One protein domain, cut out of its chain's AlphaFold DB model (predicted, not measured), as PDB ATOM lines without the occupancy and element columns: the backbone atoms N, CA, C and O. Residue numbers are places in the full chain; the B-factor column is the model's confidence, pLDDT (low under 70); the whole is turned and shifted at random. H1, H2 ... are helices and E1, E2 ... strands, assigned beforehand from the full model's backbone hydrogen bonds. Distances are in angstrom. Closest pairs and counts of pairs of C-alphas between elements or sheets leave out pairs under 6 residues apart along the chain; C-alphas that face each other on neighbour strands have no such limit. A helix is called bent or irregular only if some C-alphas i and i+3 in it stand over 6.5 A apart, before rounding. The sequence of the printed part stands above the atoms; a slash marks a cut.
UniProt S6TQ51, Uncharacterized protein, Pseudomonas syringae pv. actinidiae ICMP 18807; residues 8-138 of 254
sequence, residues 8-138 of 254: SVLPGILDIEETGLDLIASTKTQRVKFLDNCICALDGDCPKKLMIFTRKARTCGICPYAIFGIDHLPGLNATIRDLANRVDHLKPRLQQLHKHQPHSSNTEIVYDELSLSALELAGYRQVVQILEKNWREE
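Overview. This is residues 8 to 138 of the 254 residues of an uncharacterized protein of Pseudomonas syringae pv. actinidiae ICMP 18807 (UniProt S6TQ51). A long helical hairpin, H3 and H4, makes the longest axis, and the first half of the printed part, residues 8 to 69, packs as a loop-rich head along one side of it, beside the half where H3 begins and H4 ends. That head holds two short helices, H1 and H2, and a small strand hairpin, E1 and E2, with long stretches without a named element at residues 8 to 19 and 55 to 69; the turn of the helical hairpin H3 and H4, at residues 101 to 104, reaches beyond the head. The 131 printed residues hold four named helices and two named strands in the order H1, E1, E2, H2, H3, H4; the sheet, E1 - E2, is antiparallel, and the class is mostly helix. The whole is elongated, spanning 55 by 34 by 22 A, and only just compact, close to loose, with a radius of gyration of the C-alphas of 16.4 A.

Along the chain. Begin at Ser 8; residues 8 to 19 hold no named element. Find C-alpha 20 at (29.530, -11.490, -20.926), where H1 begins, residues 20 to 26, 9.9 A long. Next come E1, residues 33 to 35, 6.4 A, and E2, residues 38 to 40, 6.2 A. H2 follows at residues 48 to 54, 9.9 A. From C-alpha 70 at (43.965, -13.245, -13.795), H3 runs 45.3 A to residue 100. H4, residues 105 to 137, runs 48.2 A and ends at C-alpha 137, (43.425, -15.557, -1.918).

Arrangement. Start with the helical hairpin: H3 and H4 touch, closest at the C-alphas of Ile 70 and Leu 131, 5.7 A apart, at a shallow tilt of 27 degrees, opposite ways. H3 has a kink of 30 degrees near residue 77 and is irregular, with C-alphas 71 and 74 7.3 A apart. Look next at the closest C-alphas of E2 and H3, Cys 38 and His 72, 6.4 A apart. E1 and E2 form an antiparallel hairpin at 158 degrees; N 35 and O 38 are 2.8 A apart and N 33 and O 40 3.0 A, within hydrogen-bond range. Residues 39 to 40 of E2 also pair, antiparallel, with residues 66 to 67. H2 is close to H4 but not clearly touching, with the C-alphas of Thr 54 and Leu 116 6.8 A apart, and only just about perpendicular at 70.2 degrees. H1 is apart from H2, H3 and H4; its closest C-alpha to E2 is that of Gly 20, 7.4 A from that of Cys 40. Every O i to N i+4 pair is within hydrogen-bond range in H1, H2 and H4; in H3, 23 of 27 are.

Size, cuts and confidence. The two C-alphas farthest apart are those of Lys 28 and His 100, 55.7 A. The printed part has no cut. The link from H2 to H3, 15 residues, is long, while those from E1 to E2 and from H3 to H4 are tight. The mean pLDDT of the printed part is 88.3, and residue 138 alone is under 70.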
ATOM      1  N   SER A   8      32.915 -10.580 -15.058       88.69
ATOM      2  CA  SER A   8      32.389  -9.449 -15.816       88.69
ATOM      3  C   SER A   8      31.937  -8.397 -14.819       88.69
ATOM      4  O   SER A   8      31.454  -8.732 -13.737       88.69
ATOM      5  N   VAL A   9      32.111  -7.125 -15.161       82.50
ATOM      6  CA  VAL A   9      31.674  -6.018 -14.307       82.50
ATOM      7  C   VAL A   9      30.425  -5.412 -14.921       82.50
ATOM      8  O   VAL A   9      30.422  -5.072 -16.100       82.50
ATOM      9  N   LEU A  10      29.367  -5.285 -14.120       77.81
ATOM     10  CA  LEU A  10      28.145  -4.575 -14.486       77.81
ATOM     11  C   LEU A  10      28.288  -3.113 -14.068       77.81
ATOM     12  O   LEU A  10      28.227  -2.812 -12.873       77.81
ATOM     13  N   PRO A  11      28.494  -2.184 -15.008       70.31
ATOM     14  CA  PRO A  11      28.467  -0.779 -14.668       70.31
ATOM     15  C   PRO A  11      27.006  -0.366 -14.471       70.31
ATOM     16  O   PRO A  11      26.205  -0.457 -15.396       70.31
ATOM     17  N   GLY A  12      26.662   0.151 -13.289       71.06
ATOM     18  CA  GLY A  12      25.292   0.599 -12.981       71.06
ATOM     19  C   GLY A  12      24.765   1.733 -13.876       71.06
ATOM     20  O   GLY A  12      23.606   2.114 -13.765       71.06
ATOM     21  N   ILE A  13      25.608   2.278 -14.759       70.81
ATOM     22  CA  ILE A  13      25.245   3.288 -15.758       70.81
ATOM     23  C   ILE A  13      24.591   2.688 -17.009       70.81
ATOM     24  O   ILE A  13      23.920   3.400 -17.754       70.81
ATOM     25  N   LEU A  14      24.789   1.392 -17.257       74.00
ATOM     26  CA  LEU A  14      24.162   0.688 -18.362       74.00
ATOM     27  C   LEU A  14      23.065  -0.200 -17.791       74.00
ATOM     28  O   LEU A  14      23.344  -1.164 -17.089       74.00
ATOM     29  N   ASP A  15      21.820   0.137 -18.117       75.56
ATOM     30  CA  ASP A  15      20.631  -0.650 -17.781       75.56
ATOM     31  C   ASP A  15      20.634  -1.972 -18.575       75.56
ATOM     32  O   ASP A  15      20.088  -2.070 -19.685       75.56
ATOM     33  N   ILE A  16      21.419  -2.930 -18.081       77.25
ATOM     34  CA  ILE A  16      21.716  -4.227 -18.690       77.25
ATOM     35  C   ILE A  16      21.690  -5.284 -17.583       77.25
ATOM     36  O   ILE A  16      22.365  -5.144 -16.566       77.25
ATOM     37  N   GLU A  17      20.924  -6.349 -17.808       77.75
ATOM     38  CA  GLU A  17      20.729  -7.444 -16.848       77.75
ATOM     39  C   GLU A  17      21.647  -8.651 -17.117       77.75
ATOM     40  O   GLU A  17      21.830  -9.486 -16.238       77.75
ATOM     41  N   GLU A  18      22.241  -8.737 -18.314       87.50
ATOM     42  CA  GLU A  18      23.079  -9.859 -18.758       87.50
ATOM     43  C   GLU A  18      24.549  -9.439 -18.928       87.50
ATOM     44  O   GLU A  18      24.859  -8.437 -19.579       87.50
ATOM     45  N   THR A  19      25.472 -10.231 -18.379       90.94
ATOM     46  CA  THR A  19      26.921 -10.041 -18.541       90.94
ATOM     47  C   THR A  19      27.512 -10.892 -19.664       90.94
ATOM     48  O   THR A  19      26.902 -11.831 -20.170       90.94
ATOM     49  N   GLY A  20      28.771 -10.625 -20.021       90.00
ATOM     50  CA  GLY A  20      29.530 -11.490 -20.926       90.00
ATOM     51  C   GLY A  20      29.650 -12.927 -20.413       90.00
ATOM     52  O   GLY A  20      29.589 -13.864 -21.208       90.00
ATOM     53  N   LEU A  21      29.783 -13.115 -19.095       89.94
ATOM     54  CA  LEU A  21      29.790 -14.446 -18.488       89.94
ATOM     55  C   LEU A  21      28.450 -15.162 -18.645       89.94
ATOM     56  O   LEU A  21      28.447 -16.336 -19.011       89.94
ATOM     57  N   ASP A  22      27.342 -14.460 -18.411       90.44
ATOM     58  CA  ASP A  22      25.999 -15.021 -18.580       90.44
ATOM     59  C   ASP A  22      25.772 -15.440 -20.034       90.44
ATOM     60  O   ASP A  22      25.309 -16.551 -20.291       90.44
ATOM     61  N   LEU A  23      26.211 -14.609 -20.984       90.19
ATOM     62  CA  LEU A  23      26.092 -14.876 -22.414       90.19
ATOM     63  C   LEU A  23      26.883 -16.122 -22.848       90.19
ATOM     64  O   LEU A  23      26.365 -16.974 -23.571       90.19
ATOM     65  N   ILE A  24      28.135 -16.268 -22.396       88.38
ATOM     66  CA  ILE A  24      28.939 -17.468 -22.692       88.38
ATOM     67  C   ILE A  24      28.353 -18.706 -22.005       88.38
ATOM     68  O   ILE A  24      28.396 -19.802 -22.567       88.38
ATOM     69  N   ALA A  25      27.816 -18.557 -20.793       86.38
ATOM     70  CA  ALA A  25      27.215 -19.664 -20.061       86.38
ATOM     71  C   ALA A  25      25.906 -20.147 -20.708       86.38
ATOM     72  O   ALA A  25      25.641 -21.351 -20.729       86.38
ATOM     73  N   SER A  26      25.101 -19.227 -21.245       88.06
ATOM     74  CA  SER A  26      23.802 -19.520 -21.852       88.06
ATOM     75  C   SER A  26      23.916 -19.994 -23.307       88.06
ATOM     76  O   SER A  26      23.126 -20.835 -23.746       88.06
ATOM     77  N   THR A  27      24.921 -19.520 -24.052       87.62
ATOM     78  CA  THR A  27      24.997 -19.691 -25.510       87.62
ATOM     79  C   THR A  27      26.197 -20.541 -25.941       87.62
ATOM     80  O   THR A  27      27.329 -20.075 -26.045       87.62
ATOM     81  N   LYS A  28      25.942 -21.809 -26.298       80.56
ATOM     82  CA  LYS A  28      26.986 -22.787 -26.686       80.56
ATOM     83  C   LYS A  28      27.827 -22.390 -27.906       80.56
ATOM     84  O   LYS A  28      28.956 -22.852 -28.034       80.56
ATOM     85  N   THR A  29      27.273 -21.598 -28.819       87.81
ATOM     86  CA  THR A  29      27.935 -21.160 -30.059       87.81
ATOM     87  C   THR A  29      28.362 -19.696 -29.998       87.81
ATOM     88  O   THR A  29      28.547 -19.075 -31.045       87.81
ATOM     89  N   GLN A  30      28.468 -19.123 -28.793       90.88
ATOM     90  CA  GLN A  30      28.850 -17.728 -28.635       90.88
ATOM     91  C   GLN A  30      30.238 -17.498 -29.230       90.88
ATOM     92  O   GLN A  30      31.209 -18.154 -28.847       90.88
ATOM     93  N   ARG A  31      30.334 -16.558 -30.174       91.12
ATOM     94  CA  ARG A  31      31.633 -16.137 -30.698       91.12
ATOM     95  C   ARG A  31      32.294 -15.218 -29.687       91.12
ATOM     96  O   ARG A  31      31.661 -14.306 -29.159       91.12
ATOM     97  N   VAL A  32      33.571 -15.469 -29.436       90.81
ATOM     98  CA  VAL A  32      34.377 -14.695 -28.498       90.81
ATOM     99  C   VAL A  32      35.646 -14.227 -29.182       90.81
ATOM    100  O   VAL A  32      36.234 -14.956 -29.982       90.81
ATOM    101  N   LYS A  33      36.092 -13.028 -28.821       89.44
ATOM    102  CA  LYS A  33      37.365 -12.478 -29.273       89.44
ATOM    103  C   LYS A  33      38.290 -12.283 -28.088       89.44
ATOM    104  O   LYS A  33      37.927 -11.606 -27.131       89.44
ATOM    105  N   PHE A  34      39.480 -12.862 -28.169       86.56
ATOM    106  CA  PHE A  34      40.537 -12.666 -27.183       86.56
ATOM    107  C   PHE A  34      41.291 -11.378 -27.518       86.56
ATOM    108  O   PHE A  34      41.724 -11.187 -28.656       86.56
ATOM    109  N   LEU A  35      41.386 -10.482 -26.542       86.62
ATOM    110  CA  LEU A  35      42.126  -9.227 -26.597       86.62
ATOM    111  C   LEU A  35      43.131  -9.212 -25.443       86.62
ATOM    112  O   LEU A  35      42.945  -9.901 -24.440       86.62
ATOM    113  N   ASP A  36      44.157  -8.372 -25.550       82.50
ATOM    114  CA  ASP A  36      45.230  -8.288 -24.549       82.50
ATOM    115  C   ASP A  36      44.720  -7.924 -23.145       82.50
ATOM    116  O   ASP A  36      45.304  -8.305 -22.132       82.50
ATOM    117  N   ASN A  37      43.607  -7.191 -23.071       86.06
ATOM    118  CA  ASN A  37      43.034  -6.690 -21.828       86.06
ATOM    119  C   ASN A  37      41.684  -7.321 -21.449       86.06
ATOM    120  O   ASN A  37      41.206  -7.048 -20.349       86.06
ATOM    121  N   CYS A  38      41.052  -8.128 -22.311       92.56
ATOM    122  CA  CYS A  38      39.813  -8.847 -21.993       92.56
ATOM    123  C   CYS A  38      39.458  -9.934 -23.021       92.56
ATOM    124  O   CYS A  38      39.960  -9.970 -24.141       92.56
ATOM    125  N   ILE A  39      38.478 -10.765 -22.680       92.88
ATOM    126  CA  ILE A  39      37.728 -11.584 -23.630       92.88
ATOM    127  C   ILE A  39      36.426 -10.844 -23.944       92.88
ATOM    128  O   ILE A  39      35.617 -10.574 -23.055       92.88
ATOM    129  N   CYS A  40      36.203 -10.514 -25.212       94.31
ATOM    130  CA  CYS A  40      34.957  -9.917 -25.666       94.31
ATOM    131  C   CYS A  40      33.945 -11.017 -25.994       94.31
ATOM    132  O   CYS A  40      34.133 -11.765 -26.956       94.31
ATOM    133  N   ALA A  41      32.847 -11.069 -25.237       94.25
ATOM    134  CA  ALA A  41      31.769 -12.029 -25.467       94.25
ATOM    135  C   ALA A  41      30.950 -11.743 -26.737       94.25
ATOM    136  O   ALA A  41      30.118 -12.556 -27.106       94.25
ATOM    137  N   LEU A  42      31.176 -10.610 -27.410       93.69
ATOM    138  CA  LEU A  42      30.486 -10.197 -28.639       93.69
ATOM    139  C   LEU A  42      31.424 -10.125 -29.850       93.69
ATOM    140  O   LEU A  42      31.136  -9.423 -30.807       93.69
ATOM    141  N   ASP A  43      32.576 -10.799 -29.808       92.94
ATOM    142  CA  ASP A  43      33.501 -10.877 -30.954       92.94
ATOM    143  C   ASP A  43      34.030  -9.505 -31.457       92.94
ATOM    144  O   ASP A  43      34.499  -9.340 -32.581       92.94
ATOM    145  N   GLY A  44      33.989  -8.485 -30.593       89.31
ATOM    146  CA  GLY A  44      34.350  -7.099 -30.914       89.31
ATOM    147  C   GLY A  44      33.178  -6.206 -31.344       89.31
ATOM    148  O   GLY A  44      33.373  -4.991 -31.447       89.31
ATOM    149  N   ASP A  45      31.977  -6.761 -31.517       92.75
ATOM    150  CA  ASP A  45      30.765  -6.013 -31.854       92.75
ATOM    151  C   ASP A  45      30.225  -5.288 -30.614       92.75
ATOM    152  O   ASP A  45      29.517  -5.842 -29.771       92.75
ATOM    153  N   CYS A  46      30.604  -4.016 -30.469       92.56
ATOM    154  CA  CYS A  46      30.265  -3.223 -29.291       92.56
ATOM    155  C   CYS A  46      28.739  -2.990 -29.181       92.56
ATOM    156  O   CYS A  46      28.108  -2.604 -30.171       92.56
ATOM    157  N   PRO A  47      28.129  -3.146 -27.987       90.81
ATOM    158  CA  PRO A  47      26.690  -2.961 -27.805       90.81
ATOM    159  C   PRO A  47      26.226  -1.559 -28.196       90.81
ATOM    160  O   PRO A  47      26.857  -0.567 -27.834       90.81
ATOM    161  N   LYS A  48      25.055  -1.448 -28.836       91.00
ATOM    162  CA  LYS A  48      24.497  -0.145 -29.247       91.00
ATOM    163  C   LYS A  48      24.331   0.828 -28.080       91.00
ATOM    164  O   LYS A  48      24.682   1.991 -28.227       91.00
ATOM    165  N   LYS A  49      23.841   0.362 -26.921       89.81
ATOM    166  CA  LYS A  49      23.699   1.201 -25.713       89.81
ATOM    167  C   LYS A  49      25.047   1.790 -25.282       89.81
ATOM    168  O   LYS A  49      25.129   2.984 -25.022       89.81
ATOM    169  N   LEU A  50      26.099   0.965 -25.282       90.31
ATOM    170  CA  LEU A  50      27.457   1.403 -24.969       90.31
ATOM    171  C   LEU A  50      27.943   2.428 -26.000       90.31
ATOM    172  O   LEU A  50      28.374   3.502 -25.616       90.31
ATOM    173  N   MET A  51      27.785   2.141 -27.294       92.00
ATOM    174  CA  MET A  51      28.205   3.042 -28.373       92.00
ATOM    175  C   MET A  51      27.478   4.391 -28.358       92.00
ATOM    176  O   MET A  51      28.085   5.409 -28.670       92.00
ATOM    177  N   ILE A  52      26.192   4.417 -27.999       91.00
ATOM    178  CA  ILE A  52      25.422   5.661 -27.854       91.00
ATOM    179  C   ILE A  52      25.950   6.478 -26.672       91.00
ATOM    180  O   ILE A  52      26.083   7.695 -26.785       91.00
ATOM    181  N   PHE A  53      26.263   5.810 -25.561       89.38
ATOM    182  CA  PHE A  53      26.750   6.449 -24.345       89.38
ATOM    183  C   PHE A  53      28.181   6.984 -24.494       89.38
ATOM    184  O   PHE A  53      28.446   8.133 -24.162       89.38
ATOM    185  N   THR A  54      29.104   6.177 -25.019       90.06
ATOM    186  CA  THR A  54      30.532   6.524 -25.083       90.06
ATOM    187  C   THR A  54      30.933   7.231 -26.367       90.06
ATOM    188  O   THR A  54      32.003   7.832 -26.419       90.06
ATOM    189  N   ARG A  55      30.139   7.091 -27.439       90.19
ATOM    190  CA  ARG A  55      30.502   7.475 -28.816       90.19
ATOM    191  C   ARG A  55      31.822   6.850 -29.305       90.19
ATOM    192  O   ARG A  55      32.352   7.264 -30.334       90.19
ATOM    193  N   LYS A  56      32.344   5.834 -28.605       89.25
ATOM    194  CA  LYS A  56      33.644   5.204 -28.858       89.25
ATOM    195  C   LYS A  56      33.528   3.688 -28.743       89.25
ATOM    196  O   LYS A  56      32.885   3.162 -27.840       89.25
ATOM    197  N   ALA A  57      34.161   2.977 -29.669       89.88
ATOM    198  CA  ALA A  57      34.247   1.523 -29.605       89.88
ATOM    199  C   ALA A  57      35.334   1.077 -28.619       89.88
ATOM    200  O   ALA A  57      36.277   1.816 -28.342       89.88
ATOM    201  N   ARG A  58      35.235  -0.173 -28.154       88.88
ATOM    202  CA  ARG A  58      36.245  -0.835 -27.305       88.88
ATOM    203  C   ARG A  58      36.516  -0.142 -25.966       88.88
ATOM    204  O   ARG A  58      37.607  -0.260 -25.422       88.88
ATOM    205  N   THR A  59      35.500   0.494 -25.395       92.25
ATOM    206  CA  THR A  59      35.526   1.041 -24.030       92.25
ATOM    207  C   THR A  59      35.308  -0.085 -23.010       92.25
ATOM    208  O   THR A  59      34.315  -0.127 -22.276       92.25
ATOM    209  N   CYS A  60      36.172  -1.103 -23.060       93.69
ATOM    210  CA  CYS A  60      35.929  -2.397 -22.425       93.69
ATOM    211  C   CYS A  60      35.937  -2.324 -20.894       93.69
ATOM    212  O   CYS A  60      35.273  -3.147 -20.272       93.69
ATOM    213  N   GLY A  61      36.588  -1.319 -20.297       92.38
ATOM    214  CA  GLY A  61      36.583  -1.095 -18.845       92.38
ATOM    215  C   GLY A  61      35.188  -0.848 -18.263       92.38
ATOM    216  O   GLY A  61      34.974  -1.076 -17.077       92.38
ATOM    217  N   ILE A  62      34.230  -0.441 -19.100       92.69
ATOM    218  CA  ILE A  62      32.822  -0.219 -18.740       92.69
ATOM    219  C   ILE A  62      31.861  -1.030 -19.625       92.69
ATOM    220  O   ILE A  62      30.694  -0.683 -19.774       92.69
ATOM    221  N   CYS A  63      32.339  -2.091 -20.275       93.56
ATOM    222  CA  CYS A  63      31.491  -2.954 -21.089       93.56
ATOM    223  C   CYS A  63      31.050  -4.177 -20.270       93.56
ATOM    224  O   CYS A  63      31.914  -4.951 -19.858       93.56
ATOM    225  N   PRO A  64      29.740  -4.435 -20.094       92.88
ATOM    226  CA  PRO A  64      29.275  -5.593 -19.323       92.88
ATOM    227  C   PRO A  64      29.561  -6.931 -20.012       92.88
ATOM    228  O   PRO A  64      29.582  -7.974 -19.362       92.88
ATOM    229  N   TYR A  65      29.824  -6.903 -21.321       94.38
ATOM    230  CA  TYR A  65      30.181  -8.075 -22.123       94.38
ATOM    231  C   TYR A  65      31.692  -8.314 -22.217       94.38
ATOM    232  O   TYR A  65      32.129  -9.238 -22.909       94.38
ATOM    233  N   ALA A  66      32.501  -7.483 -21.554       95.00
ATOM    234  CA  ALA A  66      33.912  -7.765 -21.354       95.00
ATOM    235  C   ALA A  66      34.073  -8.749 -20.190       95.00
ATOM    236  O   ALA A  66      33.442  -8.620 -19.135       95.00
ATOM    237  N   ILE A  67      34.913  -9.753 -20.402       93.81
ATOM    238  CA  ILE A  67      35.250 -10.760 -19.406       93.81
ATOM    239  C   ILE A  67      36.739 -10.652 -19.130       93.81
ATOM    240  O   ILE A  67      37.557 -10.594 -20.046       93.81
ATOM    241  N   PHE A  68      37.089 -10.648 -17.858       92.69
ATOM    242  CA  PHE A  68      38.450 -10.489 -17.385       92.69
ATOM    243  C   PHE A  68      38.840 -11.695 -16.554       92.69
ATOM    244  O   PHE A  68      38.001 -12.323 -15.921       92.69
ATOM    245  N   GLY A  69      40.123 -12.002 -16.537       87.50
ATOM    246  CA  GLY A  69      40.698 -13.115 -15.790       87.50
ATOM    247  C   GLY A  69      42.098 -12.752 -15.339       87.50
ATOM    248  O   GLY A  69      42.661 -11.786 -15.851       87.50
ATOM    249  N   ILE A  70      42.655 -13.528 -14.410       83.25
ATOM    250  CA  ILE A  70      43.965 -13.245 -13.795       83.25
ATOM    251  C   ILE A  70      45.055 -13.034 -14.856       83.25
ATOM    252  O   ILE A  70      45.840 -12.099 -14.739       83.25
ATOM    253  N   ASP A  71      45.043 -13.817 -15.936       79.50
ATOM    254  CA  ASP A  71      46.038 -13.724 -17.014       79.50
ATOM    255  C   ASP A  71      45.994 -12.390 -17.791       79.50
ATOM    256  O   ASP A  71      46.974 -12.020 -18.428       79.50
ATOM    257  N   HIS A  72      44.908 -11.616 -17.685       86.25
ATOM    258  CA  HIS A  72      44.806 -10.284 -18.290       86.25
ATOM    259  C   HIS A  72      45.441  -9.181 -17.427       86.25
ATOM    260  O   HIS A  72      45.534  -8.044 -17.886       86.25
ATOM    261  N   LEU A  73      45.858  -9.462 -16.182       85.12
ATOM    262  CA  LEU A  73      46.408  -8.451 -15.265       85.12
ATOM    263  C   LEU A  73      47.541  -7.603 -15.882       85.12
ATOM    264  O   LEU A  73      47.511  -6.387 -15.692       85.12
ATOM    265  N   PRO A  74      48.510  -8.160 -16.637       82.56
ATOM    266  CA  PRO A  74      49.541  -7.367 -17.304       82.56
ATOM    267  C   PRO A  74      48.970  -6.352 -18.303       82.56
ATOM    268  O   PRO A  74      49.247  -5.161 -18.175       82.56
ATOM    269  N   GLY A  75      48.115  -6.796 -19.232       84.44
ATOM    270  CA  GLY A  75      47.491  -5.925 -20.233       84.44
ATOM    271  C   GLY A  75      46.527  -4.907 -19.613       84.44
ATOM    272  O   GLY A  75      46.467  -3.749 -20.030       84.44
ATOM    273  N   LEU A  76      45.817  -5.297 -18.550       88.94
ATOM    274  CA  LEU A  76      44.977  -4.397 -17.757       88.94
ATOM    275  C   LEU A  76      45.801  -3.307 -17.072       88.94
ATOM    276  O   LEU A  76      45.438  -2.136 -17.141       88.94
ATOM    277  N   ASN A  77      46.923  -3.665 -16.448       86.81
ATOM    278  CA  ASN A  77      47.807  -2.703 -15.799       86.81
ATOM    279  C   ASN A  77      48.448  -1.741 -16.810       86.81
ATOM    280  O   ASN A  77      48.520  -0.545 -16.531       86.81
ATOM    281  N   ALA A  78      48.831  -2.227 -17.996       84.25
ATOM    282  CA  ALA A  78      49.287  -1.374 -19.095       84.25
ATOM    283  C   ALA A  78      48.192  -0.383 -19.528       84.25
ATOM    284  O   ALA A  78      48.430   0.822 -19.609       84.25
ATOM    285  N   THR A  79      46.955  -0.867 -19.691       89.12
ATOM    286  CA  THR A  79      45.791  -0.031 -20.034       89.12
ATOM    287  C   THR A  79      45.508   1.025 -18.958       89.12
ATOM    288  O   THR A  79      45.236   2.183 -19.273       89.12
ATOM    289  N   ILE A  80      45.596   0.659 -17.673       90.69
ATOM    290  CA  ILE A  80      45.418   1.586 -16.546       90.69
ATOM    291  C   ILE A  80      46.480   2.685 -16.572       90.69
ATOM    292  O   ILE A  80      46.144   3.844 -16.332       90.69
ATOM    293  N   ARG A  81      47.743   2.345 -16.860       85.50
ATOM    294  CA  ARG A  81      48.827   3.331 -16.972       85.50
ATOM    295  C   ARG A  81      48.602   4.288 -18.141       85.50
ATOM    296  O   ARG A  81      48.718   5.494 -17.931       85.50
ATOM    297  N   ASP A  82      48.221   3.790 -19.321       85.75
ATOM    298  CA  ASP A  82      47.873   4.647 -20.469       85.75
ATOM    299  C   ASP A  82      46.728   5.609 -20.121       85.75
ATOM    300  O   ASP A  82      46.855   6.824 -20.272       85.75
ATOM    301  N   LEU A  83      45.626   5.084 -19.581       90.12
ATOM    302  CA  LEU A  83      44.463   5.896 -19.227       90.12
ATOM    303  C   LEU A  83      44.768   6.913 -18.123       90.12
ATOM    304  O   LEU A  83      44.285   8.042 -18.199       90.12
ATOM    305  N   ALA A  84      45.573   6.551 -17.120       89.56
ATOM    306  CA  ALA A  84      46.010   7.479 -16.079       89.56
ATOM    307  C   ALA A  84      46.826   8.632 -16.678       89.56
ATOM    308  O   ALA A  84      46.493   9.793 -16.446       89.56
ATOM    309  N   ASN A  85      47.805   8.316 -17.533       84.00
ATOM    310  CA  ASN A  85      48.585   9.325 -18.245       84.00
ATOM    311  C   ASN A  85      47.679  10.227 -19.095       84.00
ATOM    312  O   ASN A  85      47.800  11.449 -19.024       84.00
ATOM    313  N   ARG A  86      46.735   9.656 -19.857       87.38
ATOM    314  CA  ARG A  86      45.786  10.427 -20.678       87.38
ATOM    315  C   ARG A  86      44.945  11.376 -19.824       87.38
ATOM    316  O   ARG A  86      44.839  12.557 -20.142       87.38
ATOM    317  N   VAL A  87      44.385  10.890 -18.717       90.56
ATOM    318  CA  VAL A  87      43.607  11.706 -17.773       90.56
ATOM    319  C   VAL A  87      44.449  12.857 -17.213       90.56
ATOM    320  O   VAL A  87      43.968  13.990 -17.148       90.56
ATOM    321  N   ASP A  88      45.703  12.601 -16.850       87.75
ATOM    322  CA  ASP A  88      46.588  13.625 -16.296       87.75
ATOM    323  C   ASP A  88      47.041  14.663 -17.333       87.75
ATOM    324  O   ASP A  88      47.257  15.816 -16.964       87.75
ATOM    325  N   HIS A  89      47.071  14.319 -18.624       86.62
ATOM    326  CA  HIS A  89      47.289  15.279 -19.715       86.62
ATOM    327  C   HIS A  89      46.029  16.094 -20.057       86.62
ATOM    328  O   HIS A  89      46.106  17.296 -20.324       86.62
ATOM    329  N   LEU A  90      44.848  15.470 -20.041       90.06
ATOM    330  CA  LEU A  90      43.591  16.130 -20.412       90.06
ATOM    331  C   LEU A  90      43.116  17.136 -19.353       90.06
ATOM    332  O   LEU A  90      42.582  18.186 -19.707       90.06
ATOM    333  N   LYS A  91      43.350  16.870 -18.059       91.62
ATOM    334  CA  LYS A  91      42.998  17.784 -16.954       91.62
ATOM    335  C   LYS A  91      43.552  19.212 -17.123       91.62
ATOM    336  O   LYS A  91      42.745  20.145 -17.126       91.62
ATOM    337  N   PRO A  92      44.877  19.442 -17.249       91.06
ATOM    338  CA  PRO A  92      45.422  20.792 -17.387       91.06
ATOM    339  C   PRO A  92      44.980  21.450 -18.697       91.06
ATOM    340  O   PRO A  92      44.671  22.642 -18.707       91.06
ATOM    341  N   ARG A  93      44.862  20.675 -19.783       89.56
ATOM    342  CA  ARG A  93      44.350  21.165 -21.069       89.56
ATOM    343  C   ARG A  93      42.919  21.683 -20.944       89.56
ATOM    344  O   ARG A  93      42.627  22.783 -21.410       89.56
ATOM    345  N   LEU A  94      42.044  20.940 -20.266       91.62
ATOM    346  CA  LEU A  94      40.677  21.374 -19.994       91.62
ATOM    347  C   LEU A  94      40.659  22.644 -19.140       91.62
ATOM    348  O   LEU A  94      39.924  23.572 -19.456       91.62
ATOM    349  N   GLN A  95      41.485  22.727 -18.093       91.00
ATOM    350  CA  GLN A  95      41.571  23.923 -17.247       91.00
ATOM    351  C   GLN A  95      41.999  25.167 -18.036       91.00
ATOM    352  O   GLN A  95      41.458  26.248 -17.813       91.00
ATOM    353  N   GLN A  96      42.953  25.035 -18.960       90.31
ATOM    354  CA  GLN A  96      43.373  26.134 -19.832       90.31
ATOM    355  C   GLN A  96      42.261  26.537 -20.807       90.31
ATOM    356  O   GLN A  96      41.930  27.719 -20.908       90.31
ATOM    357  N   LEU A  97      41.633  25.568 -21.477       89.94
ATOM    358  CA  LEU A  97      40.529  25.825 -22.404       89.94
ATOM    359  C   LEU A  97      39.329  26.461 -21.703       89.94
ATOM    360  O   LEU A  97      38.752  27.407 -22.223       89.94
ATOM    361  N   HIS A  98      39.001  26.020 -20.492       88.44
ATOM    362  CA  HIS A  98      37.901  26.585 -19.719       88.44
ATOM    363  C   HIS A  98      38.174  28.041 -19.305       88.44
ATOM    364  O   HIS A  98      37.254  28.852 -19.272       88.44
ATOM    365  N   LYS A  99      39.437  28.401 -19.032       89.19
ATOM    366  CA  LYS A  99      39.830  29.785 -18.711       89.19
ATOM    367  C   LYS A  99      39.735  30.723 -19.914       89.19
ATOM    368  O   LYS A  99      39.352  31.875 -19.746       89.19
ATOM    369  N   HIS A 100      40.107  30.256 -21.105       87.31
ATOM    370  CA  HIS A 100      40.177  31.108 -22.297       87.31
ATOM    371  C   HIS A 100      38.912  31.058 -23.162       87.31
ATOM    372  O   HIS A 100      38.584  32.042 -23.821       87.31
ATOM    373  N   GLN A 101      38.221  29.918 -23.194       86.19
ATOM    374  CA  GLN A 101      37.099  29.624 -24.089       86.19
ATOM    375  C   GLN A 101      36.083  28.653 -23.433       86.19
ATOM    376  O   GLN A 101      35.886  27.531 -23.914       86.19
ATOM    377  N   PRO A 102      35.400  29.060 -22.345       78.94
ATOM    378  CA  PRO A 102      34.565  28.174 -21.518       78.94
ATOM    379  C   PRO A 102      33.403  27.494 -22.257       78.94
ATOM    380  O   PRO A 102      32.999  26.401 -21.875       78.94
ATOM    381  N   HIS A 103      32.895  28.101 -23.332       84.94
ATOM    382  CA  HIS A 103      31.753  27.593 -24.106       84.94
ATOM    383  C   HIS A 103      32.123  27.180 -25.535       84.94
ATOM    384  O   HIS A 103      31.270  27.167 -26.420       84.94
ATOM    385  N   SER A 104      33.401  26.892 -25.795       88.88
ATOM    386  CA  SER A 104      33.806  26.377 -27.103       88.88
ATOM    387  C   SER A 104      33.462  24.896 -27.252       88.88
ATOM    388  O   SER A 104      33.532  24.131 -26.289       88.88
ATOM    389  N   SER A 105      33.188  24.475 -28.486       88.38
ATOM    390  CA  SER A 105      33.068  23.055 -28.839       88.38
ATOM    391  C   SER A 105      34.323  22.260 -28.459       88.38
ATOM    392  O   SER A 105      34.229  21.109 -28.054       88.38
ATOM    393  N   ASN A 106      35.505  22.881 -28.520       87.19
ATOM    394  CA  ASN A 106      36.761  22.256 -28.102       87.19
ATOM    395  C   ASN A 106      36.785  21.937 -26.602       87.19
ATOM    396  O   ASN A 106      37.319  20.901 -26.210       87.19
ATOM    397  N   THR A 107      36.209  22.801 -25.762       89.50
ATOM    398  CA  THR A 107      36.088  22.555 -24.317       89.50
ATOM    399  C   THR A 107      35.171  21.365 -24.044       89.50
ATOM    400  O   THR A 107      35.517  20.524 -23.218       89.50
ATOM    401  N   GLU A 108      34.051  21.257 -24.763       90.19
ATOM    402  CA  GLU A 108      33.119  20.123 -24.660       90.19
ATOM    403  C   GLU A 108      33.772  18.808 -25.111       90.19
ATOM    404  O   GLU A 108      33.731  17.824 -24.381       90.19
ATOM    405  N   ILE A 109      34.487  18.808 -26.243       90.88
ATOM    406  CA  ILE A 109      35.205  17.622 -26.744       90.88
ATOM    407  C   ILE A 109      36.237  17.119 -25.723       90.88
ATOM    408  O   ILE A 109      36.281  15.928 -25.422       90.88
ATOM    409  N   VAL A 110      37.063  18.016 -25.171       92.00
ATOM    410  CA  VAL A 110      38.090  17.639 -24.181       92.00
ATOM    411  C   VAL A 110      37.453  17.188 -22.864       92.00
ATOM    412  O   VAL A 110      37.977  16.291 -22.203       92.00
ATOM    413  N   TYR A 111      36.324  17.785 -22.477       93.62
ATOM    414  CA  TYR A 111      35.563  17.358 -21.305       93.62
ATOM    415  C   TYR A 111      34.994  15.945 -21.476       93.62
ATOM    416  O   TYR A 111      35.150  15.117 -20.573       93.62
ATOM    417  N   ASP A 112      34.384  15.651 -22.626       92.44
ATOM    418  CA  ASP A 112      33.833  14.332 -22.952       92.44
ATOM    419  C   ASP A 112      34.936  13.264 -22.957       92.44
ATOM    420  O   ASP A 112      34.787  12.199 -22.353       92.44
ATOM    421  N   GLU A 113      36.085  13.567 -23.571       92.62
ATOM    422  CA  GLU A 113      37.236  12.660 -23.617       92.62
ATOM    423  C   GLU A 113      37.814  12.382 -22.221       92.62
ATOM    424  O   GLU A 113      38.104  11.227 -21.882       92.62
ATOM    425  N   LEU A 114      37.953  13.421 -21.391       94.62
ATOM    426  CA  LEU A 114      38.412  13.287 -20.008       94.62
ATOM    427  C   LEU A 114      37.438  12.436 -19.188       94.62
ATOM    428  O   LEU A 114      37.869  11.543 -18.458       94.62
ATOM    429  N   SER A 115      36.139  12.701 -19.321       94.00
ATOM    430  CA  SER A 115      35.083  12.002 -18.588       94.00
ATOM    431  C   SER A 115      35.044  10.519 -18.948       94.00
ATOM    432  O   SER A 115      35.044   9.672 -18.052       94.00
ATOM    433  N   LEU A 116      35.098  10.187 -20.242       93.50
ATOM    434  CA  LEU A 116      35.142   8.799 -20.699       93.50
ATOM    435  C   LEU A 116      36.426   8.092 -20.244       93.50
ATOM    436  O   LEU A 116      36.358   6.985 -19.711       93.50
ATOM    437  N   SER A 117      37.587   8.739 -20.396       94.19
ATOM    438  CA  SER A 117      38.877   8.164 -19.986       94.19
ATOM    439  C   SER A 117      38.928   7.897 -18.480       94.19
ATOM    440  O   SER A 117      39.415   6.852 -18.051       94.19
ATOM    441  N   ALA A 118      38.391   8.810 -17.666       94.38
ATOM    442  CA  ALA A 118      38.303   8.640 -16.220       94.38
ATOM    443  C   ALA A 118      37.339   7.511 -15.825       94.38
ATOM    444  O   ALA A 118      37.635   6.745 -14.905       94.38
ATOM    445  N   LEU A 119      36.209   7.383 -16.528       93.50
ATOM    446  CA  LEU A 119      35.232   6.327 -16.282       93.50
ATOM    447  C   LEU A 119      35.799   4.942 -16.626       93.50
ATOM    448  O   LEU A 119      35.695   4.017 -15.820       93.50
ATOM    449  N   GLU A 120      36.458   4.801 -17.779       93.50
ATOM    450  CA  GLU A 120      37.152   3.562 -18.143       93.50
ATOM    451  C   GLU A 120      38.276   3.224 -17.163       93.50
ATOM    452  O   GLU A 120      38.386   2.077 -16.730       93.50
ATOM    453  N   LEU A 121      39.078   4.216 -16.762       94.06
ATOM    454  CA  LEU A 121      40.141   4.036 -15.774       94.06
ATOM    455  C   LEU A 121      39.592   3.484 -14.453       94.06
ATOM    456  O   LEU A 121      40.183   2.574 -13.872       94.06
ATOM    457  N   ALA A 122      38.466   4.021 -13.980       93.38
ATOM    458  CA  ALA A 122      37.803   3.537 -12.774       93.38
ATOM    459  C   ALA A 122      37.323   2.086 -12.934       93.38
ATOM    460  O   ALA A 122      37.583   1.260 -12.057       93.38
ATOM    461  N   GLY A 123      36.700   1.761 -14.071       93.31
ATOM    462  CA  GLY A 123      36.244   0.406 -14.381       93.31
ATOM    463  C   GLY A 123      37.387  -0.613 -14.404       93.31
ATOM    464  O   GLY A 123      37.335  -1.630 -13.711       93.31
ATOM    465  N   TYR A 124      38.483  -0.306 -15.101       94.56
ATOM    466  CA  TYR A 124      39.657  -1.181 -15.129       94.56
ATOM    467  C   TYR A 124      40.333  -1.324 -13.762       94.56
ATOM    468  O   TYR A 124      40.733  -2.429 -13.394       94.56
ATOM    469  N   ARG A 125      40.426  -0.250 -12.970       93.50
ATOM    470  CA  ARG A 125      40.953  -0.330 -11.597       93.50
ATOM    471  C   ARG A 125      40.114  -1.252 -10.720       93.50
ATOM    472  O   ARG A 125      40.683  -2.039  -9.967       93.50
ATOM    473  N   GLN A 126      38.789  -1.198 -10.838       93.12
ATOM    474  CA  GLN A 126      37.896  -2.102 -10.116       93.12
ATOM    475  C   GLN A 126      38.131  -3.562 -10.526       93.12
ATOM    476  O   GLN A 126      38.270  -4.426  -9.659       93.12
ATOM    477  N   VAL A 127      38.232  -3.835 -11.830       92.31
ATOM    478  CA  VAL A 127      38.559  -5.171 -12.360       92.31
ATOM    479  C   VAL A 127      39.869  -5.683 -11.765       92.31
ATOM    480  O   VAL A 127      39.901  -6.779 -11.207       92.31
ATOM    481  N   VAL A 128      40.942  -4.888 -11.833       91.38
ATOM    482  CA  VAL A 128      42.261  -5.273 -11.308       91.38
ATOM    483  C   VAL A 128      42.208  -5.531  -9.806       91.38
ATOM    484  O   VAL A 128      42.736  -6.543  -9.361       91.38
ATOM    485  N   GLN A 129      41.518  -4.699  -9.023       90.75
ATOM    486  CA  GLN A 129      41.366  -4.924  -7.582       90.75
ATOM    487  C   GLN A 129      40.704  -6.271  -7.267       90.75
ATOM    488  O   GLN A 129      41.170  -6.992  -6.381       90.75
ATOM    489  N   ILE A 130      39.643  -6.629  -7.999       89.69
ATOM    490  CA  ILE A 130      38.953  -7.915  -7.835       89.69
ATOM    491  C   ILE A 130      39.881  -9.068  -8.235       89.69
ATOM    492  O   ILE A 130      40.034 -10.025  -7.477       89.69
ATOM    493  N   LEU A 131      40.539  -8.971  -9.391       87.69
ATOM    494  CA  LEU A 131      41.432 -10.017  -9.893       87.69
ATOM    495  C   LEU A 131      42.665 -10.214  -9.008       87.69
ATOM    496  O   LEU A 131      43.031 -11.349  -8.727       87.69
ATOM    497  N   GLU A 132      43.280  -9.142  -8.510       85.94
ATOM    498  CA  GLU A 132      44.395  -9.228  -7.565       85.94
ATOM    499  C   GLU A 132      43.974  -9.813  -6.219       85.94
ATOM    500  O   GLU A 132      44.780 -10.453  -5.541       85.94
ATOM    501  N   LYS A 133      42.745  -9.540  -5.769       85.81
ATOM    502  CA  LYS A 133      42.204 -10.174  -4.566       85.81
ATOM    503  C   LYS A 133      42.050 -11.676  -4.800       85.81
ATOM    504  O   LYS A 133      42.590 -12.455  -4.020       85.81
ATOM    505  N   ASN A 134      41.414 -12.062  -5.905       82.12
ATOM    506  CA  ASN A 134      41.235 -13.462  -6.287       82.12
ATOM    507  C   ASN A 134      42.582 -14.187  -6.403       82.12
ATOM    508  O   ASN A 134      42.746 -15.261  -5.840       82.12
ATOM    509  N   TRP A 135      43.568 -13.558  -7.050       78.25
ATOM    510  CA  TRP A 135      44.908 -14.113  -7.218       78.25
ATOM    511  C   TRP A 135      45.665 -14.269  -5.887       78.25
ATOM    512  O   TRP A 135      46.367 -15.256  -5.692       78.25
ATOM    513  N   ARG A 136      45.500 -13.331  -4.939       77.44
ATOM    514  CA  ARG A 136      46.110 -13.405  -3.595       77.44
ATOM    515  C   ARG A 136      45.500 -14.485  -2.709       77.44
ATOM    516  O   ARG A 136      46.209 -15.096  -1.915       77.44
ATOM    517  N   GLU A 137      44.186 -14.648  -2.782       76.50
ATOM    518  CA  GLU A 137      43.425 -15.557  -1.918       76.50
ATOM    519  C   GLU A 137      43.407 -16.998  -2.460       76.50
ATOM    520  O   GLU A 137      42.937 -17.918  -1.782       76.50
ATOM    521  N   GLU A 138      43.949 -17.219  -3.660       67.81
ATOM    522  CA  GLU A 138      43.925 -18.513  -4.327       67.81
ATOM    523  C   GLU A 138      44.843 -19.540  -3.645       67.81
ATOM    524  O   GLU A 138      46.072 -19.451  -3.651       67.81
TER     525      GLU A 138